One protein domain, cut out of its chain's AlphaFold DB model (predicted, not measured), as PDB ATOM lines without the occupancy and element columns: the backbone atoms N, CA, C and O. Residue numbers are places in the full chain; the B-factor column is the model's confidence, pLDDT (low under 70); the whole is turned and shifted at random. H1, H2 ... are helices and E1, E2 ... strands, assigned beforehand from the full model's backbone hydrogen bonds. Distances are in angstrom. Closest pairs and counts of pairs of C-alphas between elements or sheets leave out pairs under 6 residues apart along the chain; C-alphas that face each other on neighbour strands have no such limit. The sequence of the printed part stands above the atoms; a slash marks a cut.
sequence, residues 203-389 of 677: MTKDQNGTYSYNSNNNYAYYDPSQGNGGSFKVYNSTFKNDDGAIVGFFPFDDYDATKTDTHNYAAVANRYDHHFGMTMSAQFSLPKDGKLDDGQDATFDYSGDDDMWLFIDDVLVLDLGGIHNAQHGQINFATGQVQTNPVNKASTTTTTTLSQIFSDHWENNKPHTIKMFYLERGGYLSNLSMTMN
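This is residues 203 to 389 of the 677 residues of the protein "Fibro-slime domain-containing protein" of Pseudoramibacter porci (UniProt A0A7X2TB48). Little of the domain is regular structure, yet two sheets face to face make a sandwich, with a lobe of loops at one end holding the hairpin E2 and E3 and residues 235 to 275. The 187 printed residues hold E1 to E10, H1, E11 and E12 in that order, mostly strand, with 70 residues in named elements. The antiparallel sheets run E1 E12 E5 E8 E9 E10 and E4 E11 E6 E7. The whole is compact, radius of gyration of the C-alphas 17.6 A, spanning 54 by 34 by 26 A.

E1 is residues 211 to 214, from C-alpha 211 at (-18.853, -50.040, 13.851); E2 220 to 222; E3 232 to 234; E4 276 to 284, 26.6 A long; E5 299 to 304; E6 308 to 312; E7 315 to 320; E8 327 to 332; E9 337 to 342; E10 350 to 353; H1 354 to 357; E11 368 to 376, 26.9 A; E12 384 to 388, ending with C-alpha 388 at (-15.346, -46.461, 12.084).

The sandwich's planes are 11 degrees apart. N 303 and O 385 of neighbours E5 and E12 are 2.8 A apart, N 278 and O 374 of E4 and E11 2.8 A, within hydrogen-bond range. H1, too short for an O i to N i+4 pair, only grazes both sheets.

The C-alphas of Ala 267 and Lys 288, the farthest apart, are 55.8 A apart. The printed part has no cut. Links E3 to E4 and E4 to E5 are long. Residues 266 to 269, 293 and 343 to 347 have pLDDT under 70.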
ATOM      1  N   MET A 203     -25.649 -48.490  15.497       96.00
ATOM      2  CA  MET A 203     -24.595 -49.126  14.709       96.00
ATOM      3  C   MET A 203     -24.473 -50.616  15.015       96.00
ATOM      4  O   MET A 203     -24.540 -51.071  16.158       96.00
ATOM      5  N   THR A 204     -24.208 -51.392  13.973       94.50
ATOM      6  CA  THR A 204     -23.740 -52.776  14.108       94.50
ATOM      7  C   THR A 204     -22.238 -52.798  14.385       94.50
ATOM      8  O   THR A 204     -21.547 -51.832  14.069       94.50
ATOM      9  N   LYS A 205     -21.730 -53.896  14.952       90.31
ATOM     10  CA  LYS A 205     -20.294 -54.132  15.161       90.31
ATOM     11  C   LYS A 205     -19.907 -55.469  14.548       90.31
ATOM     12  O   LYS A 205     -20.536 -56.485  14.853       90.31
ATOM     13  N   ASP A 206     -18.899 -55.470  13.684       85.56
ATOM     14  CA  ASP A 206     -18.389 -56.702  13.083       85.56
ATOM     15  C   ASP A 206     -17.409 -57.447  14.015       85.56
ATOM     16  O   ASP A 206     -17.112 -57.024  15.134       85.56
ATOM     17  N   GLN A 207     -16.897 -58.590  13.551       75.50
ATOM     18  CA  GLN A 207     -15.958 -59.425  14.314       75.50
ATOM     19  C   GLN A 207     -14.595 -58.756  14.550       75.50
ATOM     20  O   GLN A 207     -13.892 -59.129  15.490       75.50
ATOM     21  N   ASN A 208     -14.235 -57.771  13.725       72.06
ATOM     22  CA  ASN A 208     -12.989 -57.015  13.833       72.06
ATOM     23  C   ASN A 208     -13.149 -55.791  14.755       72.06
ATOM     24  O   ASN A 208     -12.161 -55.161  15.130       72.06
ATOM     25  N   GLY A 209     -14.379 -55.493  15.185       77.88
ATOM     26  CA  GLY A 209     -14.703 -54.356  16.038       77.88
ATOM     27  C   GLY A 209     -15.031 -53.078  15.267       77.88
ATOM     28  O   GLY A 209     -15.098 -52.019  15.888       77.88
ATOM     29  N   THR A 210     -15.255 -53.167  13.954       88.00
ATOM     30  CA  THR A 210     -15.698 -52.043  13.122       88.00
ATOM     31  C   THR A 210     -17.165 -51.756  13.393       88.00
ATOM     32  O   THR A 210     -18.007 -52.648  13.256       88.00
ATOM     33  N   TYR A 211     -17.480 -50.511  13.736       92.94
ATOM     34  CA  TYR A 211     -18.853 -50.040  13.851       92.94
ATOM     35  C   TYR A 211     -19.343 -49.509  12.517       92.94
ATOM     36  O   TYR A 211     -18.609 -48.791  11.838       92.94
ATOM     37  N   SER A 212     -20.581 -49.842  12.152       95.81
ATOM     38  CA  SER A 212     -21.183 -49.352  10.915       95.81
ATOM     39  C   SER A 212     -22.692 -49.135  11.012       95.81
ATOM     40  O   SER A 212     -23.420 -49.919  11.631       95.81
ATOM     41  N   TYR A 213     -23.156 -48.080  10.348       97.81
ATOM     42  CA  TYR A 213     -24.558 -47.815  10.035       97.81
ATOM     43  C   TYR A 213     -24.661 -47.263   8.609       97.81
ATOM     44  O   TYR A 213     -23.773 -46.535   8.169       97.81
ATOM     45  N   ASN A 214     -25.723 -47.609   7.875       97.75
ATOM     46  CA  ASN A 214     -25.976 -47.093   6.528       97.75
ATOM     47  C   ASN A 214     -27.481 -47.037   6.237       97.75
ATOM     48  O   ASN A 214     -28.118 -48.075   6.021       97.75
ATOM     49  N   SER A 215     -28.037 -45.828   6.161       97.19
ATOM     50  CA  SER A 215     -29.466 -45.609   5.924       97.19
ATOM     51  C   SER A 215     -29.945 -46.032   4.530       97.19
ATOM     52  O   SER A 215     -31.140 -46.264   4.335       97.19
ATOM     53  N   ASN A 216     -29.027 -46.240   3.575       95.56
ATOM     54  CA  ASN A 216     -29.361 -46.834   2.275       95.56
ATOM     55  C   ASN A 216     -29.734 -48.321   2.376       95.56
ATOM     56  O   ASN A 216     -30.390 -48.849   1.478       95.56
ATOM     57  N   ASN A 217     -29.315 -48.990   3.453       96.69
ATOM     58  CA  ASN A 217     -29.574 -50.408   3.692       96.69
ATOM     59  C   ASN A 217     -30.556 -50.626   4.849       96.69
ATOM     60  O   ASN A 217     -31.357 -51.555   4.795       96.69
ATOM     61  N   ASN A 218     -30.499 -49.786   5.885       97.50
ATOM     62  CA  ASN A 218     -31.184 -50.009   7.154       97.50
ATOM     63  C   ASN A 218     -31.902 -48.745   7.632       97.50
ATOM     64  O   ASN A 218     -31.263 -47.742   7.951       97.50
ATOM     65  N   TYR A 219     -33.228 -48.802   7.741       97.38
ATOM     66  CA  TYR A 219     -33.991 -47.724   8.368       97.38
ATOM     67  C   TYR A 219     -33.763 -47.732   9.888       97.38
ATOM     68  O   TYR A 219     -33.712 -48.806  10.489       97.38
ATOM     69  N   ALA A 220     -33.624 -46.569  10.520       97.75
ATOM     70  CA  ALA A 220     -33.413 -46.461  11.964       97.75
ATOM     71  C   ALA A 220     -34.433 -45.508  12.588       97.75
ATOM     72  O   ALA A 220     -34.606 -44.392  12.110       97.75
ATOM     73  N   TYR A 221     -35.064 -45.956  13.671       97.81
ATOM     74  CA  TYR A 221     -36.058 -45.201  14.427       97.81
ATOM     75  C   TYR A 221     -35.700 -45.187  15.910       97.81
ATOM     76  O   TYR A 221     -35.434 -46.230  16.510       97.81
ATOM     77  N   TYR A 222     -35.724 -44.014  16.516       98.19
ATOM     78  CA  TYR A 222     -35.600 -43.807  17.945       98.19
ATOM     79  C   TYR A 222     -36.958 -43.382  18.503       98.19
ATOM     80  O   TYR A 222     -37.520 -42.380  18.079       98.19
ATOM     81  N   ASP A 223     -37.473 -44.139  19.472       97.19
ATOM     82  CA  ASP A 223     -38.757 -43.853  20.112       97.19
ATOM     83  C   ASP A 223     -38.594 -42.768  21.191       97.19
ATOM     84  O   ASP A 223     -38.020 -43.056  22.251       97.19
ATOM     85  N   PRO A 224     -39.129 -41.548  20.976       94.38
ATOM     86  CA  PRO A 224     -38.987 -40.436  21.915       94.38
ATOM     87  C   PRO A 224     -39.503 -40.727  23.325       94.38
ATOM     88  O   PRO A 224     -39.039 -40.118  24.293       94.38
ATOM     89  N   SER A 225     -40.451 -41.660  23.467       95.44
ATOM     90  CA  SER A 225     -41.022 -42.019  24.768       95.44
ATOM     91  C   SER A 225     -40.019 -42.709  25.697       95.44
ATOM     92  O   SER A 225     -40.228 -42.722  26.912       95.44
ATOM     93  N   GLN A 226     -38.914 -43.236  25.154       95.50
ATOM     94  CA  GLN A 226     -37.838 -43.828  25.949       95.50
ATOM     95  C   GLN A 226     -37.038 -42.776  26.731       95.50
ATOM     96  O   GLN A 226     -36.493 -43.090  27.788       95.50
ATOM     97  N   GLY A 227     -36.970 -41.533  26.241       94.00
ATOM     98  CA  GLY A 227     -36.146 -40.486  26.843       94.00
ATOM     99  C   GLY A 227     -34.649 -40.837  26.899       94.00
ATOM    100  O   GLY A 227     -34.149 -41.719  26.200       94.00
ATOM    101  N   ASN A 228     -33.902 -40.128  27.746       92.44
ATOM    102  CA  ASN A 228     -32.451 -40.307  27.875       92.44
ATOM    103  C   ASN A 228     -32.059 -41.777  28.122       92.44
ATOM    104  O   ASN A 228     -32.630 -42.439  28.985       92.44
ATOM    105  N   GLY A 229     -31.039 -42.262  27.412       89.81
ATOM    106  CA  GLY A 229     -30.576 -43.650  27.509       89.81
ATOM    107  C   GLY A 229     -31.373 -44.662  26.679       89.81
ATOM    108  O   GLY A 229     -31.103 -45.855  26.784       89.81
ATOM    109  N   GLY A 230     -32.352 -44.212  25.887       93.38
ATOM    110  CA  GLY A 230     -33.105 -45.075  24.976       93.38
ATOM    111  C   GLY A 230     -32.262 -45.644  23.827       93.38
ATOM    112  O   GLY A 230     -31.195 -45.124  23.495       93.38
ATOM    113  N   SER A 231     -32.780 -46.689  23.182       95.31
ATOM    114  CA  SER A 231     -32.124 -47.367  22.061       95.31
ATOM    115  C   SER A 231     -32.903 -47.215  20.758       95.31
ATOM    116  O   SER A 231     -34.138 -47.292  20.747       95.31
ATOM    117  N   PHE A 232     -32.172 -47.078  19.652       97.81
ATOM    118  CA  PHE A 232     -32.730 -47.190  18.308       97.81
ATOM    119  C   PHE A 232     -33.282 -48.598  18.048       97.81
ATOM    120  O   PHE A 232     -32.732 -49.606  18.501       97.81
ATOM    121  N   LYS A 233     -34.354 -48.654  17.258       97.69
ATOM    122  CA  LYS A 233     -34.757 -49.817  16.470       97.69
ATOM    123  C   LYS A 233     -34.157 -49.654  15.079       97.69
ATOM    124  O   LYS A 233     -34.494 -48.707  14.372       97.69
ATOM    125  N   VAL A 234     -33.294 -50.583  14.679       98.19
ATOM    126  CA  VAL A 234     -32.707 -50.590  13.334       98.19
ATOM    127  C   VAL A 234     -33.294 -51.749  12.547       98.19
ATOM    128  O   VAL A 234     -33.198 -52.903  12.958       98.19
ATOM    129  N   TYR A 235     -33.932 -51.439  11.429       97.69
ATOM    130  CA  TYR A 235     -34.585 -52.400  10.553       97.69
ATOM    131  C   TYR A 235     -33.582 -53.031   9.590       97.69
ATOM    132  O   TYR A 235     -32.636 -52.386   9.137       97.69
ATOM    133  N   ASN A 236     -33.793 -54.297   9.236       96.44
ATOM    134  CA  ASN A 236     -32.925 -55.038   8.317       96.44
ATOM    135  C   ASN A 236     -33.079 -54.626   6.839       96.44
ATOM    136  O   ASN A 236     -32.358 -55.147   5.989       96.44
ATOM    137  N   SER A 237     -33.991 -53.698   6.548       95.38
ATOM    138  CA  SER A 237     -34.177 -53.081   5.240       95.38
ATOM    139  C   SER A 237     -34.608 -51.615   5.372       95.38
ATOM    140  O   SER A 237     -34.886 -51.109   6.461       95.38
ATOM    141  N   THR A 238     -34.684 -50.940   4.230       94.31
ATOM    142  CA  THR A 238     -35.290 -49.615   4.051       94.31
ATOM    143  C   THR A 238     -36.228 -49.658   2.837       94.31
ATOM    144  O   THR A 238     -36.411 -50.719   2.231       94.31
ATOM    145  N   PHE A 239     -36.836 -48.533   2.476       93.25
ATOM    146  CA  PHE A 239     -37.774 -48.425   1.360       93.25
ATOM    147  C   PHE A 239     -37.531 -47.161   0.532       93.25
ATOM    148  O   PHE A 239     -36.691 -46.316   0.857       93.25
ATOM    149  N   LYS A 240     -38.230 -47.087  -0.602       93.12
ATOM    150  CA  LYS A 240     -38.103 -45.998  -1.567       93.12
ATOM    151  C   LYS A 240     -39.257 -45.016  -1.452       93.12
ATOM    152  O   LYS A 240     -40.388 -45.429  -1.207       93.12
ATOM    153  N   ASN A 241     -38.943 -43.749  -1.673       89.50
ATOM    154  CA  ASN A 241     -39.910 -42.677  -1.836       89.50
ATOM    155  C   ASN A 241     -40.568 -42.735  -3.237       89.50
ATOM    156  O   ASN A 241     -40.200 -43.572  -4.073       89.50
ATOM    157  N   ASP A 242     -41.523 -41.842  -3.503       87.38
ATOM    158  CA  ASP A 242     -42.263 -41.784  -4.779       87.38
ATOM    159  C   ASP A 242     -41.364 -41.506  -5.999       87.38
ATOM    160  O   ASP A 242     -41.653 -41.960  -7.109       87.38
ATOM    161  N   ASP A 243     -40.230 -40.832  -5.788       86.75
ATOM    162  CA  ASP A 243     -39.221 -40.541  -6.815       86.75
ATOM    163  C   ASP A 243     -38.250 -41.718  -7.054       86.75
ATOM    164  O   ASP A 243     -37.360 -41.660  -7.909       86.75
ATOM    165  N   GLY A 244     -38.403 -42.816  -6.307       89.19
ATOM    166  CA  GLY A 244     -37.554 -44.004  -6.386       89.19
ATOM    167  C   GLY A 244     -36.200 -43.874  -5.678       89.19
ATOM    168  O   GLY A 244     -35.376 -44.798  -5.793       89.19
ATOM    169  N   ALA A 245     -35.974 -42.775  -4.952       89.50
ATOM    170  CA  ALA A 245     -34.844 -42.581  -4.051       89.50
ATOM    171  C   ALA A 245     -35.074 -43.333  -2.733       89.50
ATOM    172  O   ALA A 245     -36.208 -43.633  -2.368       89.50
ATOM    173  N   ILE A 246     -34.002 -43.677  -2.023       91.56
ATOM    174  CA  ILE A 246     -34.125 -44.252  -0.678       91.56
ATOM    175  C   ILE A 246     -34.549 -43.141   0.285       91.56
ATOM    176  O   ILE A 246     -34.011 -42.042   0.205       91.56
ATOM    177  N   VAL A 247     -35.499 -43.432   1.179       89.44
ATOM    178  CA  VAL A 247     -36.010 -42.460   2.162       89.44
ATOM    179  C   VAL A 247     -34.897 -41.963   3.090       89.44
ATOM    180  O   VAL A 247     -34.816 -40.774   3.362       89.44
ATOM    181  N   GLY A 248     -34.006 -42.861   3.519       93.19
ATOM    182  CA  GLY A 248     -32.799 -42.505   4.257       93.19
ATOM    183  C   GLY A 248     -32.994 -42.392   5.772       93.19
ATOM    184  O   GLY A 248     -33.547 -43.321   6.361       93.19
ATOM    185  N   PHE A 249     -32.449 -41.353   6.422       95.88
ATOM    186  CA  PHE A 249     -32.323 -41.292   7.893       95.88
ATOM    187  C   PHE A 249     -33.287 -40.289   8.553       95.88
ATOM    188  O   PHE A 249     -32.996 -39.105   8.665       95.88
ATOM    189  N   PHE A 250     -34.422 -40.772   9.059       94.81
ATOM    190  CA  PHE A 250     -35.383 -39.954   9.808       94.81
ATOM    191  C   PHE A 250     -35.596 -40.547  11.203       94.81
ATOM    192  O   PHE A 250     -36.504 -41.352  11.398       94.81
ATOM    193  N   PRO A 251     -34.751 -40.198  12.188       96.44
ATOM    194  CA  PRO A 251     -34.669 -40.929  13.450       96.44
ATOM    195  C   PRO A 251     -35.921 -40.807  14.326       96.44
ATOM    196  O   PRO A 251     -36.060 -41.589  15.259       96.44
ATOM    197  N   PHE A 252     -36.824 -39.865  14.052       94.69
ATOM    198  CA  PHE A 252     -38.043 -39.643  14.839       94.69
ATOM    199  C   PHE A 252     -39.331 -40.094  14.141       94.69
ATOM    200  O   PHE A 252     -40.413 -39.975  14.717       94.69
ATOM    201  N   ASP A 253     -39.225 -40.654  12.937       93.38
ATOM    202  CA  ASP A 253     -40.331 -41.278  12.219       93.38
ATOM    203  C   ASP A 253     -40.150 -42.797  12.255       93.38
ATOM    204  O   ASP A 253     -39.078 -43.303  11.943       93.38
ATOM    205  N   ASP A 254     -41.174 -43.547  12.675       94.00
ATOM    206  CA  ASP A 254     -41.093 -45.012  12.624       94.00
ATOM    207  C   ASP A 254     -41.246 -45.502  11.176       94.00
ATOM    208  O   ASP A 254     -41.768 -44.805  10.302       94.00
ATOM    209  N   TYR A 255     -40.800 -46.731  10.928       93.50
ATOM    210  CA  TYR A 255     -40.904 -47.375   9.630       93.50
ATOM    211  C   TYR A 255     -42.366 -47.443   9.181       93.50
ATOM    212  O   TYR A 255     -43.178 -48.185   9.740       93.50
ATOM    213  N   ASP A 256     -42.668 -46.729   8.103       91.38
ATOM    214  CA  ASP A 256     -43.958 -46.759   7.433       91.38
ATOM    215  C   ASP A 256     -43.735 -46.715   5.920       91.38
ATOM    216  O   ASP A 256     -43.568 -45.653   5.325       91.38
ATOM    217  N   ALA A 257     -43.760 -47.886   5.279       89.44
ATOM    218  CA  ALA A 257     -43.574 -48.000   3.832       89.44
ATOM    219  C   ALA A 257     -44.682 -47.306   3.011       89.44
ATOM    220  O   ALA A 257     -44.542 -47.173   1.797       89.44
ATOM    221  N   THR A 258     -45.776 -46.867   3.646       87.69
ATOM    222  CA  THR A 258     -46.819 -46.066   2.990       87.69
ATOM    223  C   THR A 258     -46.495 -44.571   2.971       87.69
ATOM    224  O   THR A 258     -47.096 -43.823   2.198       87.69
ATOM    225  N   LYS A 259     -45.522 -44.127   3.776       88.12
ATOM    226  CA  LYS A 259     -45.049 -42.744   3.855       88.12
ATOM    227  C   LYS A 259     -43.964 -42.503   2.799       88.12
ATOM    228  O   LYS A 259     -42.776 -42.450   3.098       88.12
ATOM    229  N   THR A 260     -44.361 -42.404   1.535       85.56
ATOM    230  CA  THR A 260     -43.429 -42.319   0.395       85.56
ATOM    231  C   THR A 260     -43.117 -40.896  -0.068       85.56
ATOM    232  O   THR A 260     -42.221 -40.727  -0.889       85.56
ATOM    233  N   ASP A 261     -43.783 -39.866   0.460       87.06
ATOM    234  CA  ASP A 261     -43.444 -38.467   0.176       87.06
ATOM    235  C   ASP A 261     -42.456 -37.933   1.222       87.06
ATOM    236  O   ASP A 261     -42.787 -37.800   2.403       87.06
ATOM    237  N   THR A 262     -41.229 -37.640   0.792       86.62
ATOM    238  CA  THR A 262     -40.168 -37.110   1.656       86.62
ATOM    239  C   THR A 262     -40.095 -35.585   1.651       86.62
ATOM    240  O   THR A 262     -39.258 -35.011   2.330       86.62
ATOM    241  N   HIS A 263     -40.978 -34.879   0.944       82.19
ATOM    242  CA  HIS A 263     -40.954 -33.419   0.954       82.19
ATOM    243  C   HIS A 263     -41.471 -32.826   2.271       82.19
ATOM    244  O   HIS A 263     -42.491 -33.240   2.827       82.19
ATOM    245  N   ASN A 264     -40.826 -31.751   2.725       75.38
ATOM    246  CA  ASN A 264     -41.189 -31.046   3.953       75.38
ATOM    247  C   ASN A 264     -42.080 -29.803   3.714       75.38
ATOM    248  O   ASN A 264     -41.859 -28.755   4.313       75.38
ATOM    249  N   TYR A 265     -43.091 -29.862   2.835       71.56
ATOM    250  CA  TYR A 265     -43.948 -28.696   2.532       71.56
ATOM    251  C   TYR A 265     -45.324 -28.732   3.198       71.56
ATOM    252  O   TYR A 265     -45.981 -29.768   3.198       71.56
ATOM    253  N   ALA A 266     -45.821 -27.548   3.599       61.66
ATOM    254  CA  ALA A 266     -47.233 -27.120   3.625       61.66
ATOM    255  C   ALA A 266     -48.329 -28.212   3.512       61.66
ATOM    256  O   ALA A 266     -49.085 -28.526   4.434       61.66
ATOM    257  N   ALA A 267     -48.435 -28.731   2.292       62.16
ATOM    258  CA  ALA A 267     -49.534 -29.548   1.802       62.16
ATOM    259  C   ALA A 267     -49.360 -31.063   2.013       62.16
ATOM    260  O   ALA A 267     -50.303 -31.808   1.750       62.16
ATOM    261  N   VAL A 268     -48.191 -31.524   2.465       61.12
ATOM    262  CA  VAL A 268     -47.901 -32.954   2.637       61.12
ATOM    263  C   VAL A 268     -48.532 -33.456   3.938       61.12
ATOM    264  O   VAL A 268     -48.301 -32.896   5.016       61.12
ATOM    265  N   ALA A 269     -49.358 -34.498   3.834       62.47
ATOM    266  CA  ALA A 269     -49.919 -35.213   4.977       62.47
ATOM    267  C   ALA A 269     -48.882 -36.208   5.524       62.47
ATOM    268  O   ALA A 269     -48.229 -36.885   4.741       62.47
ATOM    269  N   ASN A 270     -48.756 -36.323   6.853       71.50
ATOM    270  CA  ASN A 270     -47.796 -37.222   7.516       71.50
ATOM    271  C   ASN A 270     -46.329 -36.976   7.090       71.50
ATOM    272  O   ASN A 270     -45.672 -37.870   6.577       71.50
ATOM    273  N   ARG A 271     -45.819 -35.752   7.277       79.50
ATOM    274  CA  ARG A 271     -44.455 -35.355   6.876       79.50
ATOM    275  C   ARG A 271     -43.371 -36.038   7.685       79.50
ATOM    276  O   ARG A 271     -43.565 -36.275   8.876       79.50
ATOM    277  N   TYR A 272     -42.228 -36.288   7.054       87.25
ATOM    278  CA  TYR A 272     -41.006 -36.635   7.772       87.25
ATOM    279  C   TYR A 272     -40.470 -35.448   8.562       87.25
ATOM    280  O   TYR A 272     -40.532 -34.293   8.121       87.25
ATOM    281  N   ASP A 273     -39.920 -35.754   9.722       87.94
ATOM    282  CA  ASP A 273     -39.216 -34.816  10.563       87.94
ATOM    283  C   ASP A 273     -37.788 -34.595  10.061       87.94
ATOM    284  O   ASP A 273     -36.888 -35.397  10.296       87.94
ATOM    285  N   HIS A 274     -37.586 -33.482   9.362       88.31
ATOM    286  CA  HIS A 274     -36.285 -33.089   8.819       88.31
ATOM    287  C   HIS A 274     -35.502 -32.168   9.752       88.31
ATOM    288  O   HIS A 274     -34.482 -31.631   9.343       88.31
ATOM    289  N   HIS A 275     -36.006 -31.864  10.948       89.69
ATOM    290  CA  HIS A 275     -35.400 -30.857  11.817       89.69
ATOM    291  C   HIS A 275     -34.824 -31.547  13.037       89.69
ATOM    292  O   HIS A 275     -35.383 -31.505  14.129       89.69
ATOM    293  N   PHE A 276     -33.670 -32.172  12.843       94.38
ATOM    294  CA  PHE A 276     -32.980 -32.877  13.910       94.38
ATOM    295  C   PHE A 276     -31.478 -32.631  13.889       94.38
ATOM    296  O   PHE A 276     -30.897 -32.122  12.933       94.38
ATOM    297  N   GLY A 277     -30.838 -32.990  14.991       96.88
ATOM    298  CA  GLY A 277     -29.398 -33.009  15.115       96.88
ATOM    299  C   GLY A 277     -28.924 -34.264  15.812       96.88
ATOM    300  O   GLY A 277     -29.645 -34.878  16.601       96.88
ATOM    301  N   MET A 278     -27.671 -34.604  15.562       97.69
ATOM    302  CA  MET A 278     -26.980 -35.683  16.236       97.69
ATOM    303  C   MET A 278     -25.567 -35.235  16.591       97.69
ATOM    304  O   MET A 278     -24.864 -34.635  15.779       97.69
ATOM    305  N   THR A 279     -25.136 -35.554  17.806       97.75
ATOM    306  CA  THR A 279     -23.711 -35.528  18.150       97.75
ATOM    307  C   THR A 279     -23.222 -36.940  18.353       97.75
ATOM    308  O   THR A 279     -23.904 -37.718  19.024       97.75
ATOM    309  N   MET A 280     -22.017 -37.221  17.877       95.38
ATOM    310  CA  MET A 280     -21.266 -38.409  18.249       95.38
ATOM    311  C   MET A 280     -19.919 -37.987  18.818       95.38
ATOM    312  O   MET A 280     -19.265 -37.109  18.262       95.38
ATOM    313  N   SER A 281     -19.493 -38.603  19.915       92.06
ATOM    314  CA  SER A 281     -18.124 -38.460  20.395       92.06
ATOM    315  C   SER A 281     -17.547 -39.788  20.847       92.06
ATOM    316  O   SER A 281     -18.242 -40.579  21.490       92.06
ATOM    317  N   ALA A 282     -16.262 -39.980  20.582       87.69
ATOM    318  CA  ALA A 282     -15.490 -41.104  21.083       87.69
ATOM    319  C   ALA A 282     -14.048 -40.672  21.378       87.69
ATOM    320  O   ALA A 282     -13.588 -39.623  20.921       87.69
ATOM    321  N   GLN A 283     -13.339 -41.497  22.139       82.00
ATOM    322  CA  GLN A 283     -11.889 -41.403  22.276       82.00
ATOM    323  C   GLN A 283     -11.236 -42.531  21.480       82.00
ATOM    324  O   GLN A 283     -11.801 -43.626  21.361       82.00
ATOM    325  N   PHE A 284     -10.072 -42.237  20.912       81.75
ATOM    326  CA  PHE A 284      -9.270 -43.194  20.165       81.75
ATOM    327  C   PHE A 284      -7.775 -43.006  20.426       81.75
ATOM    328  O   PHE A 284      -7.319 -41.924  20.774       81.75
ATOM    329  N   SER A 285      -7.005 -44.075  20.254       71.75
ATOM    330  CA  SER A 285      -5.542 -44.061  20.197       71.75
ATOM    331  C   SER A 285      -5.138 -45.220  19.301       71.75
ATOM    332  O   SER A 285      -5.703 -46.316  19.398       71.75
ATOM    333  N   LEU A 286      -4.218 -44.967  18.380       75.06
ATOM    334  CA  LEU A 286      -3.853 -45.914  17.336       75.06
ATOM    335  C   LEU A 286      -2.381 -46.309  17.474       75.06
ATOM    336  O   LEU A 286      -1.556 -45.538  17.966       75.06
ATOM    337  N   PRO A 287      -1.984 -47.494  16.990       70.94
ATOM    338  CA  PRO A 287      -0.580 -47.784  16.751       70.94
ATOM    339  C   PRO A 287       0.091 -46.676  15.930       70.94
ATOM    340  O   PRO A 287      -0.544 -45.981  15.138       70.94
ATOM    341  N   LYS A 288       1.405 -46.499  16.111       73.44
ATOM    342  CA  LYS A 288       2.159 -45.395  15.488       73.44
ATOM    343  C   LYS A 288       2.003 -45.341  13.963       73.44
ATOM    344  O   LYS A 288       2.025 -44.261  13.382       73.44
ATOM    345  N   ASP A 289       1.853 -46.493  13.321       80.12
ATOM    346  CA  ASP A 289       1.652 -46.629  11.877       80.12
ATOM    347  C   ASP A 289       0.192 -46.446  11.429       80.12
ATOM    348  O   ASP A 289      -0.080 -46.564  10.239       80.12
ATOM    349  N   GLY A 290      -0.729 -46.136  12.350       84.69
ATOM    350  CA  GLY A 290      -2.141 -45.856  12.077       84.69
ATOM    351  C   GLY A 290      -2.926 -47.068  11.578       84.69
ATOM    352  O   GLY A 290      -3.942 -46.903  10.903       84.69
ATOM    353  N   LYS A 291      -2.445 -48.279  11.873       86.00
ATOM    354  CA  LYS A 291      -3.057 -49.542  11.453       86.00
ATOM    355  C   LYS A 291      -3.658 -50.289  12.627       86.00
ATOM    356  O   LYS A 291      -3.219 -50.150  13.763       86.00
ATOM    357  N   LEU A 292      -4.660 -51.100  12.326       78.19
ATOM    358  CA  LEU A 292      -5.210 -52.081  13.240       78.19
ATOM    359  C   LEU A 292      -4.280 -53.290  13.371       78.19
ATOM    360  O   LEU A 292      -3.365 -53.521  12.581       78.19
ATOM    361  N   ASP A 293      -4.586 -54.112  14.363       68.06
ATOM    362  CA  ASP A 293      -3.854 -55.325  14.711       68.06
ATOM    363  C   ASP A 293      -3.789 -56.388  13.603       68.06
ATOM    364  O   ASP A 293      -2.852 -57.187  13.553       68.06
ATOM    365  N   ASP A 294      -4.783 -56.413  12.719       71.88
ATOM    366  CA  ASP A 294      -4.836 -57.295  11.551       71.88
ATOM    367  C   ASP A 294      -4.120 -56.704  10.319       71.88
ATOM    368  O   ASP A 294      -4.103 -57.314   9.247       71.88
ATOM    369  N   GLY A 295      -3.497 -55.531  10.476       79.81
ATOM    370  CA  GLY A 295      -2.763 -54.808   9.442       79.81
ATOM    371  C   GLY A 295      -3.630 -53.939   8.530       79.81
ATOM    372  O   GLY A 295      -3.070 -53.287   7.637       79.81
ATOM    373  N   GLN A 296      -4.954 -53.912   8.729       87.00
ATOM    374  CA  GLN A 296      -5.844 -52.988   8.024       87.00
ATOM    375  C   GLN A 296      -5.587 -51.550   8.473       87.00
ATOM    376  O   GLN A 296      -5.182 -51.296   9.606       87.00
ATOM    377  N   ASP A 297      -5.818 -50.589   7.586       94.12
ATOM    378  CA  ASP A 297      -5.702 -49.184   7.953       94.12
ATOM    379  C   ASP A 297      -6.848 -48.803   8.902       94.12
ATOM    380  O   ASP A 297      -8.003 -49.193   8.705       94.12
ATOM    381  N   ALA A 298      -6.532 -48.023   9.932       92.31
ATOM    382  CA  ALA A 298      -7.558 -47.406  10.750       92.31
ATOM    383  C   ALA A 298      -8.200 -46.259   9.948       92.31
ATOM    384  O   ALA A 298      -7.490 -45.400   9.404       92.31
ATOM    385  N   THR A 299      -9.529 -46.248   9.853       95.69
ATOM    386  CA  THR A 299     -10.298 -45.270   9.082       95.69
ATOM    387  C   THR A 299     -11.556 -44.798   9.805       95.69
ATOM    388  O   THR A 299     -12.162 -45.489  10.633       95.69
ATOM    389  N   PHE A 300     -11.949 -43.578   9.458       96.81
ATOM    390  CA  PHE A 300     -13.289 -43.058   9.672       96.81
ATOM    391  C   PHE A 300     -13.876 -42.718   8.306       96.81
ATOM    392  O   PHE A 300     -13.267 -41.961   7.547       96.81
ATOM    393  N   ASP A 301     -15.051 -43.259   8.011       96.69
ATOM    394  CA  ASP A 301     -15.753 -43.082   6.747       96.69
ATOM    395  C   ASP A 301     -17.167 -42.570   7.015       96.69
ATOM    396  O   ASP A 301     -17.903 -43.125   7.833       96.69
ATOM    397  N   TYR A 302     -17.553 -41.522   6.297       96.31
ATOM    398  CA  TYR A 302     -18.851 -40.873   6.396       96.31
ATOM    399  C   TYR A 302     -19.458 -40.659   5.010       96.31
ATOM    400  O   TYR A 302     -18.768 -40.297   4.056       96.31
ATOM    401  N   SER A 303     -20.774 -40.814   4.923       94.31
ATOM    402  CA  SER A 303     -21.603 -40.258   3.864       94.31
ATOM    403  C   SER A 303     -22.907 -39.741   4.454       94.31
ATOM    404  O   SER A 303     -23.558 -40.457   5.207       94.31
ATOM    405  N   GLY A 304     -23.316 -38.547   4.057       92.50
ATOM    406  CA  GLY A 304     -24.605 -37.973   4.430       92.50
ATOM    407  C   GLY A 304     -24.861 -36.662   3.705       92.50
ATOM    408  O   GLY A 304     -23.919 -36.043   3.193       92.50
ATOM    409  N   ASP A 305     -26.125 -36.298   3.555       87.88
ATOM    410  CA  ASP A 305     -26.548 -34.930   3.236       87.88
ATOM    411  C   ASP A 305     -26.545 -34.082   4.505       87.88
ATOM    412  O   ASP A 305     -26.374 -34.644   5.573       87.88
ATOM    413  N   ASP A 306     -26.600 -32.762   4.306       86.56
ATOM    414  CA  ASP A 306     -26.731 -31.652   5.264       86.56
ATOM    415  C   ASP A 306     -25.972 -31.724   6.608       86.56
ATOM    416  O   ASP A 306     -25.382 -32.723   7.000       86.56
ATOM    417  N   ASP A 307     -25.783 -30.555   7.233       93.06
ATOM    418  CA  ASP A 307     -24.453 -30.190   7.741       93.06
ATOM    419  C   ASP A 307     -23.765 -31.269   8.589       93.06
ATOM    420  O   ASP A 307     -24.261 -31.665   9.646       93.06
ATOM    421  N   MET A 308     -22.549 -31.646   8.182       95.81
ATOM    422  CA  MET A 308     -21.658 -32.466   8.995       95.81
ATOM    423  C   MET A 308     -20.314 -31.778   9.212       95.81
ATOM    424  O   MET A 308     -19.600 -31.429   8.267       95.81
ATOM    425  N   TRP A 309     -19.942 -31.639  10.484       98.19
ATOM    426  CA  TRP A 309     -18.610 -31.214  10.900       98.19
ATOM    427  C   TRP A 309     -17.986 -32.241  11.833       98.19
ATOM    428  O   TRP A 309     -18.578 -32.614  12.852       98.19
ATOM    429  N   LEU A 310     -16.762 -32.655  11.514       98.38
ATOM    430  CA  LEU A 310     -15.981 -33.572  12.333       98.38
ATOM    431  C   LEU A 310     -14.741 -32.869  12.871       98.38
ATOM    432  O   LEU A 310     -13.916 -32.373  12.099       98.38
ATOM    433  N   PHE A 311     -14.587 -32.893  14.187       98.69
ATOM    434  CA  PHE A 311     -13.439 -32.352  14.893       98.69
ATOM    435  C   PHE A 311     -12.628 -33.480  15.527       98.69
ATOM    436  O   PHE A 311     -13.203 -34.405  16.106       98.69
ATOM    437  N   ILE A 312     -11.303 -33.379  15.446       97.62
ATOM    438  CA  ILE A 312     -10.368 -34.215  16.201       97.62
ATOM    439  C   ILE A 312      -9.515 -33.291  17.064       97.62
ATOM    440  O   ILE A 312      -8.972 -32.315  16.553       97.62
ATOM    441  N   ASP A 313      -9.451 -33.561  18.368       95.19
ATOM    442  CA  ASP A 313      -8.788 -32.702  19.364       95.19
ATOM    443  C   ASP A 313      -9.184 -31.227  19.228       95.19
ATOM    444  O   ASP A 313      -8.358 -30.317  19.216       95.19
ATOM    445  N   ASP A 314     -10.492 -31.013  19.074       97.50
ATOM    446  CA  ASP A 314     -11.131 -29.711  18.891       97.50
ATOM    447  C   ASP A 314     -10.727 -28.957  17.603       97.50
ATOM    448  O   ASP A 314     -11.156 -27.819  17.420       97.50
ATOM    449  N   VAL A 315      -9.989 -29.582  16.675       98.38
ATOM    450  CA  VAL A 315      -9.621 -29.049  15.347       98.38
ATOM    451  C   VAL A 315     -10.521 -29.637  14.259       98.38
ATOM    452  O   VAL A 315     -10.747 -30.843  14.227       98.38
ATOM    453  N   LEU A 316     -11.039 -28.803  13.353       98.44
ATOM    454  CA  LEU A 316     -11.911 -29.216  12.245       98.44
ATOM    455  C   LEU A 316     -11.130 -30.051  11.217       98.44
ATOM    456  O   LEU A 316     -10.174 -29.561  10.616       98.44
ATOM    457  N   VAL A 317     -11.565 -31.293  10.990       98.06
ATOM    458  CA  VAL A 317     -10.926 -32.242  10.062       98.06
ATOM    459  C   VAL A 317     -11.789 -32.514   8.831       98.06
ATOM    460  O   VAL A 317     -11.266 -32.499   7.718       98.06
ATOM    461  N   LEU A 318     -13.099 -32.721   9.002       97.31
ATOM    462  CA  LEU A 318     -14.048 -32.809   7.886       97.31
ATOM    463  C   LEU A 318     -15.054 -31.666   7.977       97.31
ATOM    464  O   LEU A 318     -15.735 -31.513   8.990       97.31
ATOM    465  N   ASP A 319     -15.154 -30.896   6.896       95.50
ATOM    466  CA  ASP A 319     -16.129 -29.822   6.725       95.50
ATOM    467  C   ASP A 319     -17.050 -30.172   5.555       95.50
ATOM    468  O   ASP A 319     -16.710 -29.963   4.388       95.50
ATOM    469  N   LEU A 320     -18.193 -30.771   5.880       94.44
ATOM    470  CA  LEU A 320     -19.285 -31.068   4.957       94.44
ATOM    471  C   LEU A 320     -20.523 -30.262   5.383       94.44
ATOM    472  O   LEU A 320     -21.616 -30.801   5.515       94.44
ATOM    473  N   GLY A 321     -20.329 -28.975   5.689       92.50
ATOM    474  CA  GLY A 321     -21.429 -28.070   6.007       92.50
ATOM    475  C   GLY A 321     -22.271 -27.696   4.782       92.50
ATOM    476  O   GLY A 321     -21.873 -27.885   3.632       92.50
ATOM    477  N   GLY A 322     -23.407 -27.058   5.030       90.31
ATOM    478  CA  GLY A 322     -24.335 -26.543   4.030       90.31
ATOM    479  C   GLY A 322     -25.536 -27.450   3.786       90.31
ATOM    480  O   GLY A 322     -25.701 -28.475   4.426       90.31
ATOM    481  N   ILE A 323     -26.375 -27.023   2.838       89.06
ATOM    482  CA  ILE A 323     -27.553 -27.767   2.381       89.06
ATOM    483  C   ILE A 323     -27.238 -28.374   1.005       89.06
ATOM    484  O   ILE A 323     -27.210 -27.660  -0.006       89.06
ATOM    485  N   HIS A 324     -26.963 -29.666   0.939       88.81
ATOM    486  CA  HIS A 324     -26.484 -30.394  -0.224       88.81
ATOM    487  C   HIS A 324     -26.906 -31.870  -0.224       88.81
ATOM    488  O   HIS A 324     -27.050 -32.509   0.804       88.81
ATOM    489  N   ASN A 325     -26.948 -32.477  -1.408       88.62
ATOM    490  CA  ASN A 325     -27.037 -33.931  -1.551       88.62
ATOM    491  C   ASN A 325     -25.859 -34.637  -0.860       88.62
ATOM    492  O   ASN A 325     -24.797 -34.033  -0.699       88.62
ATOM    493  N   ALA A 326     -26.006 -35.934  -0.580       91.06
ATOM    494  CA  ALA A 326     -25.014 -36.720   0.148       91.06
ATOM    495  C   ALA A 326     -23.556 -36.522  -0.322       91.06
ATOM    496  O   ALA A 326     -23.224 -36.660  -1.510       91.06
ATOM    497  N   GLN A 327     -22.684 -36.216   0.640       92.00
ATOM    498  CA  GLN A 327     -21.246 -36.024   0.472       92.00
ATOM    499  C   GLN A 327     -20.487 -37.082   1.253       92.00
ATOM    500  O   GLN A 327     -20.878 -37.456   2.352       92.00
ATOM    501  N   HIS A 328     -19.381 -37.534   0.680       93.31
ATOM    502  CA  HIS A 328     -18.469 -38.477   1.294       93.31
ATOM    503  C   HIS A 328     -17.323 -37.736   1.990       93.31
ATOM    504  O   HIS A 328     -16.782 -36.769   1.443       93.31
ATOM    505  N   GLY A 329     -16.939 -38.223   3.166       95.56
ATOM    506  CA  GLY A 329     -15.760 -37.794   3.907       95.56
ATOM    507  C   GLY A 329     -15.012 -39.006   4.454       95.56
ATOM    508  O   GLY A 329     -15.630 -39.890   5.038       95.56
ATOM    509  N   GLN A 330     -13.694 -39.045   4.280       96.75
ATOM    510  CA  GLN A 330     -12.846 -40.130   4.773       96.75
ATOM    511  C   GLN A 330     -11.601 -39.579   5.461       96.75
ATOM    512  O   GLN A 330     -10.973 -38.634   4.976       96.75
ATOM    513  N   ILE A 331     -11.213 -40.228   6.554       98.12
ATOM    514  CA  ILE A 331      -9.910 -40.079   7.196       98.12
ATOM    515  C   ILE A 331      -9.249 -41.451   7.214       98.12
ATOM    516  O   ILE A 331      -9.816 -42.404   7.745       98.12
ATOM    517  N   ASN A 332      -8.041 -41.546   6.667       97.38
ATOM    518  CA  ASN A 332      -7.194 -42.726   6.789       97.38
ATOM    519  C   ASN A 332      -5.996 -42.376   7.679       97.38
ATOM    520  O   ASN A 332      -5.126 -41.593   7.292       97.38
ATOM    521  N   PHE A 333      -5.944 -42.963   8.872       95.75
ATOM    522  CA  PHE A 333      -4.949 -42.631   9.894       95.75
ATOM    523  C   PHE A 333      -3.571 -43.251   9.621       95.75
ATOM    524  O   PHE A 333      -2.560 -42.729  10.092       95.75
ATOM    525  N   ALA A 334      -3.500 -44.317   8.818       95.25
ATOM    526  CA  ALA A 334      -2.233 -44.923   8.408       95.25
ATOM    527  C   ALA A 334      -1.458 -44.036   7.424       95.25
ATOM    528  O   ALA A 334      -0.245 -43.855   7.531       95.25
ATOM    529  N   THR A 335      -2.171 -43.460   6.459       96.62
ATOM    530  CA  THR A 335      -1.601 -42.558   5.446       96.62
ATOM    531  C   THR A 335      -1.633 -41.090   5.871       96.62
ATOM    532  O   THR A 335      -0.937 -40.263   5.283       96.62
ATOM    533  N   GLY A 336      -2.462 -40.757   6.861       96.50
ATOM    534  CA  GLY A 336      -2.775 -39.393   7.270       96.50
ATOM    535  C   GLY A 336      -3.637 -38.627   6.264       96.50
ATOM    536  O   GLY A 336      -3.767 -37.415   6.412       96.50
ATOM    537  N   GLN A 337      -4.188 -39.272   5.228       97.62
ATOM    538  CA  GLN A 337      -5.016 -38.596   4.226       97.62
ATOM    539  C   GLN A 337      -6.412 -38.283   4.758       97.62
ATOM    540  O   GLN A 337      -7.040 -39.101   5.430       97.62
ATOM    541  N   VAL A 338      -6.910 -37.112   4.372       97.81
ATOM    542  CA  VAL A 338      -8.277 -36.658   4.621       97.81
ATOM    543  C   VAL A 338      -8.890 -36.275   3.280       97.81
ATOM    544  O   VAL A 338      -8.310 -35.472   2.542       97.81
ATOM    545  N   GLN A 339     -10.025 -36.874   2.933       95.00
ATOM    546  CA  GLN A 339     -10.651 -36.725   1.622       95.00
ATOM    547  C   GLN A 339     -12.129 -36.365   1.740       95.00
ATOM    548  O   GLN A 339     -12.834 -36.913   2.583       95.00
ATOM    549  N   THR A 340     -12.604 -35.489   0.854       91.31
ATOM    550  CA  THR A 340     -14.032 -35.193   0.684       91.31
ATOM    551  C   THR A 340     -14.420 -35.188  -0.789       91.31
ATOM    552  O   THR A 340     -13.649 -34.749  -1.648       91.31
ATOM    553  N   ASN A 341     -15.614 -35.684  -1.113       83.81
ATOM    554  CA  ASN A 341     -16.131 -35.693  -2.483       83.81
ATOM    555  C   ASN A 341     -17.658 -35.871  -2.528       83.81
ATOM    556  O   ASN A 341     -18.220 -36.541  -1.664       83.81
ATOM    557  N   PRO A 342     -18.340 -35.403  -3.586       72.69
ATOM    558  CA  PRO A 342     -19.727 -35.783  -3.832       72.69
ATOM    559  C   PRO A 342     -19.845 -37.279  -4.095       72.69
ATOM    560  O   PRO A 342     -19.109 -37.820  -4.930       72.69
ATOM    561  N   VAL A 343     -20.810 -37.942  -3.450       61.84
ATOM    562  CA  VAL A 343     -21.039 -39.395  -3.606       61.84
ATOM    563  C   VAL A 343     -21.328 -39.748  -5.072       61.84
ATOM    564  O   VAL A 343     -20.818 -40.731  -5.601       61.84
ATOM    565  N   ASN A 344     -22.057 -38.881  -5.780       59.41
ATOM    566  CA  ASN A 344     -22.441 -39.085  -7.183       59.41
ATOM    567  C   ASN A 344     -21.433 -38.519  -8.206       59.41
ATOM    568  O   ASN A 344     -21.669 -38.607  -9.414       59.41
ATOM    569  N   LYS A 345     -20.323 -37.912  -7.753       59.47
ATOM    570  CA  LYS A 345     -19.257 -37.352  -8.607       59.47
ATOM    571  C   LYS A 345     -17.877 -37.511  -7.956       59.47
ATOM    572  O   LYS A 345     -17.194 -36.534  -7.669       59.47
ATOM    573  N   ALA A 346     -17.426 -38.756  -7.802       60.00
ATOM    574  CA  ALA A 346     -16.111 -39.082  -7.234       60.00
ATOM    575  C   ALA A 346     -14.900 -38.499  -8.003       60.00
ATOM    576  O   ALA A 346     -13.777 -38.578  -7.530       60.00
ATOM    577  N   SER A 347     -15.091 -37.905  -9.188       58.53
ATOM    578  CA  SER A 347     -14.018 -37.234  -9.933       58.53
ATOM    579  C   SER A 347     -13.640 -35.849  -9.386       58.53
ATOM    580  O   SER A 347     -12.667 -35.269  -9.864       58.53
ATOM    581  N   THR A 348     -14.376 -35.308  -8.407       70.62
ATOM    582  CA  THR A 348     -14.094 -34.016  -7.751       70.62
ATOM    583  C   THR A 348     -13.702 -34.205  -6.284       70.62
ATOM    584  O   THR A 348     -14.344 -33.652  -5.392       70.62
ATOM    585  N   THR A 349     -12.674 -35.020  -6.034       82.75
ATOM    586  CA  THR A 349     -12.127 -35.243  -4.687       82.75
ATOM    587  C   THR A 349     -11.231 -34.092  -4.254       82.75
ATOM    588  O   THR A 349     -10.306 -33.707  -4.971       82.75
ATOM    589  N   THR A 350     -11.485 -33.575  -3.056       87.69
ATOM    590  CA  THR A 350     -10.567 -32.692  -2.333       87.69
ATOM    591  C   THR A 350      -9.759 -33.542  -1.362       87.69
ATOM    592  O   THR A 350     -10.332 -34.340  -0.626       87.69
ATOM    593  N   THR A 351      -8.436 -33.381  -1.356       92.69
ATOM    594  CA  THR A 351      -7.528 -34.113  -0.463       92.69
ATOM    595  C   THR A 351      -6.668 -33.131   0.326       92.69
ATOM    596  O   THR A 351      -6.082 -32.216  -0.250       92.69
ATOM    597  N   THR A 352      -6.564 -33.361   1.629       95.25
ATOM    598  CA  THR A 352      -5.599 -32.745   2.550       95.25
ATOM    599  C   THR A 352      -4.988 -33.851   3.423       95.25
ATOM    600  O   THR A 352      -5.239 -35.040   3.191       95.25
ATOM    601  N   THR A 353      -4.170 -33.505   4.411       97.31
ATOM    602  CA  THR A 353      -3.627 -34.470   5.373       97.31
ATOM    603  C   THR A 353      -3.783 -34.001   6.814       97.31
ATOM    604  O   THR A 353      -3.854 -32.805   7.091       97.31
ATOM    605  N   LEU A 354      -3.771 -34.949   7.752       97.12
ATOM    606  CA  LEU A 354      -3.706 -34.659   9.185       97.12
ATOM    607  C   LEU A 354      -2.454 -33.831   9.515       97.12
ATOM    608  O   LEU A 354      -2.543 -32.871  10.266       97.12
ATOM    609  N   SER A 355      -1.306 -34.104   8.888       95.19
ATOM    610  CA  SER A 355      -0.102 -33.275   9.077       95.19
ATOM    611  C   SER A 355      -0.312 -31.825   8.605       95.19
ATOM    612  O   SER A 355       0.107 -30.903   9.299       95.19
ATOM    613  N   GLN A 356      -1.040 -31.587   7.508       96.12
ATOM    614  CA  GLN A 356      -1.383 -30.229   7.067       96.12
ATOM    615  C   GLN A 356      -2.371 -29.539   8.014       96.12
ATOM    616  O   GLN A 356      -2.175 -28.372   8.347       96.12
ATOM    617  N   ILE A 357      -3.408 -30.250   8.465       97.12
ATOM    618  CA  ILE A 357      -4.432 -29.712   9.374       97.12
ATOM    619  C   ILE A 357      -3.823 -29.362  10.740       97.12
ATOM    620  O   ILE A 357      -4.058 -28.278  11.267       97.12
ATOM    621  N   PHE A 358      -2.992 -30.250  11.287       96.56
ATOM    622  CA  PHE A 358      -2.381 -30.110  12.610       96.56
ATOM    623  C   PHE A 358      -0.992 -29.456  12.586       96.56
ATOM    624  O   PHE A 358      -0.317 -29.430  13.611       96.56
ATOM    625  N   SER A 359      -0.540 -28.925  11.443       93.94
ATOM    626  CA  SER A 359       0.788 -28.297  11.302       93.94
ATOM    627  C   SER A 359       1.937 -29.184  11.821       93.94
ATOM    628  O   SER A 359       2.762 -28.744  12.615       93.94
ATOM    629  N   ASP A 360       1.959 -30.450  11.395       87.62
ATOM    630  CA  ASP A 360       2.926 -31.500  11.765       87.62
ATOM    631  C   ASP A 360       2.903 -31.975  13.232       87.62
ATOM    632  O   ASP A 360       3.756 -32.764  13.636       87.62
ATOM    633  N   HIS A 361       1.902 -31.575  14.025       88.31
ATOM    634  CA  HIS A 361       1.738 -32.024  15.417       88.31
ATOM    635  C   HIS A 361       0.868 -33.283  15.593       88.31
ATOM    636  O   HIS A 361       0.616 -33.698  16.721       88.31
ATOM    637  N   TRP A 362       0.406 -33.897  14.500       92.06
ATOM    638  CA  TRP A 362      -0.388 -35.129  14.549       92.06
ATOM    639  C   TRP A 362       0.468 -36.355  14.916       92.06
ATOM    640  O   TRP A 362       1.476 -36.626  14.261       92.06
ATOM    641  N   GLU A 363       0.030 -37.148  15.899       84.38
ATOM    642  CA  GLU A 363       0.707 -38.377  16.335       84.38
ATOM    643  C   GLU A 363      -0.294 -39.495  16.655       84.38
ATOM    644  O   GLU A 363      -0.853 -39.510  17.740       84.38
ATOM    645  N   ASN A 364      -0.428 -40.504  15.784       80.00
ATOM    646  CA  ASN A 364      -1.380 -41.619  15.965       80.00
ATOM    647  C   ASN A 364      -1.336 -42.297  17.351       80.00
ATOM    648  O   ASN A 364      -2.369 -42.716  17.864       80.00
ATOM    649  N   ASN A 365      -0.143 -42.420  17.944       70.56
ATOM    650  CA  ASN A 365       0.096 -43.115  19.214       70.56
ATOM    651  C   ASN A 365      -0.121 -42.237  20.456       70.56
ATOM    652  O   ASN A 365       0.526 -42.454  21.491       70.56
ATOM    653  N   LYS A 366      -0.975 -41.222  20.331       76.19
ATOM    654  CA  LYS A 366      -1.474 -40.397  21.425       76.19
ATOM    655  C   LYS A 366      -2.986 -40.604  21.574       76.19
ATOM    656  O   LYS A 366      -3.656 -40.938  20.602       76.19
ATOM    657  N   PRO A 367      -3.534 -40.403  22.784       71.69
ATOM    658  CA  PRO A 367      -4.975 -40.301  22.956       71.69
ATOM    659  C   PRO A 367      -5.527 -39.092  22.196       71.69
ATOM    660  O   PRO A 367      -5.006 -37.986  22.336       71.69
ATOM    661  N   HIS A 368      -6.603 -39.318  21.454       85.44
ATOM    662  CA  HIS A 368      -7.327 -38.329  20.669       85.44
ATOM    663  C   HIS A 368      -8.822 -38.394  20.974       85.44
ATOM    664  O   HIS A 368      -9.365 -39.445  21.332       85.44
ATOM    665  N   THR A 369      -9.515 -37.275  20.788       89.69
ATOM    666  CA  THR A 369     -10.982 -37.221  20.845       89.69
ATOM    667  C   THR A 369     -11.544 -36.907  19.470       89.69
ATOM    668  O   THR A 369     -11.115 -35.945  18.844       89.69
ATOM    669  N   ILE A 370     -12.547 -37.666  19.030       94.38
ATOM    670  CA  ILE A 370     -13.340 -37.379  17.829       94.38
ATOM    671  C   ILE A 370     -14.721 -36.858  18.243       94.38
ATOM    672  O   ILE A 370     -15.356 -37.423  19.136       94.38
ATOM    673  N   LYS A 371     -15.183 -35.772  17.615       97.25
ATOM    674  CA  LYS A 371     -16.513 -35.174  17.820       97.25
ATOM    675  C   LYS A 371     -17.160 -34.884  16.471       97.25
ATOM    676  O   LYS A 371     -16.649 -34.075  15.702       97.25
ATOM    677  N   MET A 372     -18.292 -35.519  16.204       97.81
ATOM    678  CA  MET A 372     -19.126 -35.280  15.032       97.81
ATOM    679  C   MET A 372     -20.360 -34.475  15.428       97.81
ATOM    680  O   MET A 372     -21.034 -34.810  16.407       97.81
ATOM    681  N   PHE A 373     -20.671 -33.459  14.632       98.44
ATOM    682  CA  PHE A 373     -21.893 -32.668  14.705       98.44
ATOM    683  C   PHE A 373     -22.618 -32.818  13.372       98.44
ATOM    684  O   PHE A 373     -22.062 -32.444  12.344       98.44
ATOM    685  N   TYR A 374     -23.820 -33.384  13.403       97.50
ATOM    686  CA  TYR A 374     -24.646 -33.654  12.229       97.50
ATOM    687  C   TYR A 374     -26.017 -32.990  12.388       97.50
ATOM    688  O   TYR A 374     -26.583 -33.014  13.490       97.50
ATOM    689  N   LEU A 375     -26.539 -32.382  11.324       94.50
ATOM    690  CA  LEU A 375     -27.845 -31.731  11.285       94.50
ATOM    691  C   LEU A 375     -28.596 -32.112  10.023       94.50
ATOM    692  O   LEU A 375     -28.065 -31.980   8.930       94.50
ATOM    693  N   GLU A 376     -29.885 -32.384  10.187       91.06
ATOM    694  CA  GLU A 376     -30.834 -32.170   9.109       91.06
ATOM    695  C   GLU A 376     -31.568 -30.861   9.343       91.06
ATOM    696  O   GLU A 376     -32.109 -30.588  10.425       91.06
ATOM    697  N   ARG A 377     -31.546 -30.013   8.319       86.81
ATOM    698  CA  ARG A 377     -32.276 -28.739   8.318       86.81
ATOM    699  C   ARG A 377     -32.814 -28.325   6.950       86.81
ATOM    700  O   ARG A 377     -33.453 -27.267   6.850       86.81
ATOM    701  N   GLY A 378     -32.555 -29.146   5.930       71.06
ATOM    702  CA  GLY A 378     -33.212 -29.139   4.632       71.06
ATOM    703  C   GLY A 378     -34.617 -29.749   4.697       71.06
ATOM    704  O   GLY A 378     -35.213 -29.887   5.762       71.06
ATOM    705  N   GLY A 379     -35.209 -30.063   3.545       75.88
ATOM    706  CA  GLY A 379     -36.623 -30.452   3.487       75.88
ATOM    707  C   GLY A 379     -36.988 -31.420   2.371       75.88
ATOM    708  O   GLY A 379     -38.088 -31.301   1.827       75.88
ATOM    709  N   TYR A 380     -36.070 -32.309   1.976       82.62
ATOM    710  CA  TYR A 380     -36.361 -33.278   0.916       82.62
ATOM    711  C   TYR A 380     -35.805 -34.688   1.131       82.62
ATOM    712  O   TYR A 380     -36.580 -35.638   1.153       82.62
ATOM    713  N   LEU A 381     -34.486 -34.856   1.198       87.12
ATOM    714  CA  LEU A 381     -33.853 -36.145   1.490       87.12
ATOM    715  C   LEU A 381     -33.062 -36.017   2.791       87.12
ATOM    716  O   LEU A 381     -32.833 -34.901   3.251       87.12
ATOM    717  N   SER A 382     -32.747 -37.172   3.371       91.88
ATOM    718  CA  SER A 382     -31.839 -37.325   4.502       91.88
ATOM    719  C   SER A 382     -31.010 -38.598   4.296       91.88
ATOM    720  O   SER A 382     -31.494 -39.587   3.739       91.88
ATOM    721  N   ASN A 383     -29.768 -38.638   4.746       94.19
ATOM    722  CA  ASN A 383     -28.818 -39.709   4.529       94.19
ATOM    723  C   ASN A 383     -27.776 -39.721   5.641       94.19
ATOM    724  O   ASN A 383     -27.116 -38.733   5.925       94.19
ATOM    725  N   LEU A 384     -27.545 -40.909   6.193       96.75
ATOM    726  CA  LEU A 384     -26.466 -41.131   7.134       96.75
ATOM    727  C   LEU A 384     -25.884 -42.518   6.897       96.75
ATOM    728  O   LEU A 384     -26.560 -43.543   7.018       96.75
ATOM    729  N   SER A 385     -24.600 -42.545   6.597       97.06
ATOM    730  CA  SER A 385     -23.765 -43.728   6.572       97.06
ATOM    731  C   SER A 385     -22.465 -43.393   7.277       97.06
ATOM    732  O   SER A 385     -21.799 -42.424   6.936       97.06
ATOM    733  N   MET A 386     -22.091 -44.205   8.251       95.81
ATOM    734  CA  MET A 386     -20.880 -43.998   9.030       95.81
ATOM    735  C   MET A 386     -20.249 -45.344   9.339       95.81
ATOM    736  O   MET A 386     -20.936 -46.260   9.793       95.81
ATOM    737  N   THR A 387     -18.942 -45.433   9.124       95.69
ATOM    738  CA  THR A 387     -18.122 -46.588   9.477       95.69
ATOM    739  C   THR A 387     -16.897 -46.102  10.233       95.69
ATOM    740  O   THR A 387     -16.247 -45.141   9.825       95.69
ATOM    741  N   MET A 388     -16.565 -46.758  11.340       91.69
ATOM    742  CA  MET A 388     -15.346 -46.461  12.084       91.69
ATOM    743  C   MET A 388     -14.777 -47.725  12.715       91.69
ATOM    744  O   MET A 388     -15.504 -48.546  13.275       91.69
ATOM    745  N   ASN A 389     -13.459 -47.850  12.680       87.94
ATOM    746  CA  ASN A 389     -12.731 -48.943  13.324       87.94
ATOM    747  C   ASN A 389     -11.713 -48.431  14.362       87.94
ATOM    748  O   ASN A 389     -10.815 -49.159  14.768       87.94
TER     749      ASN A 389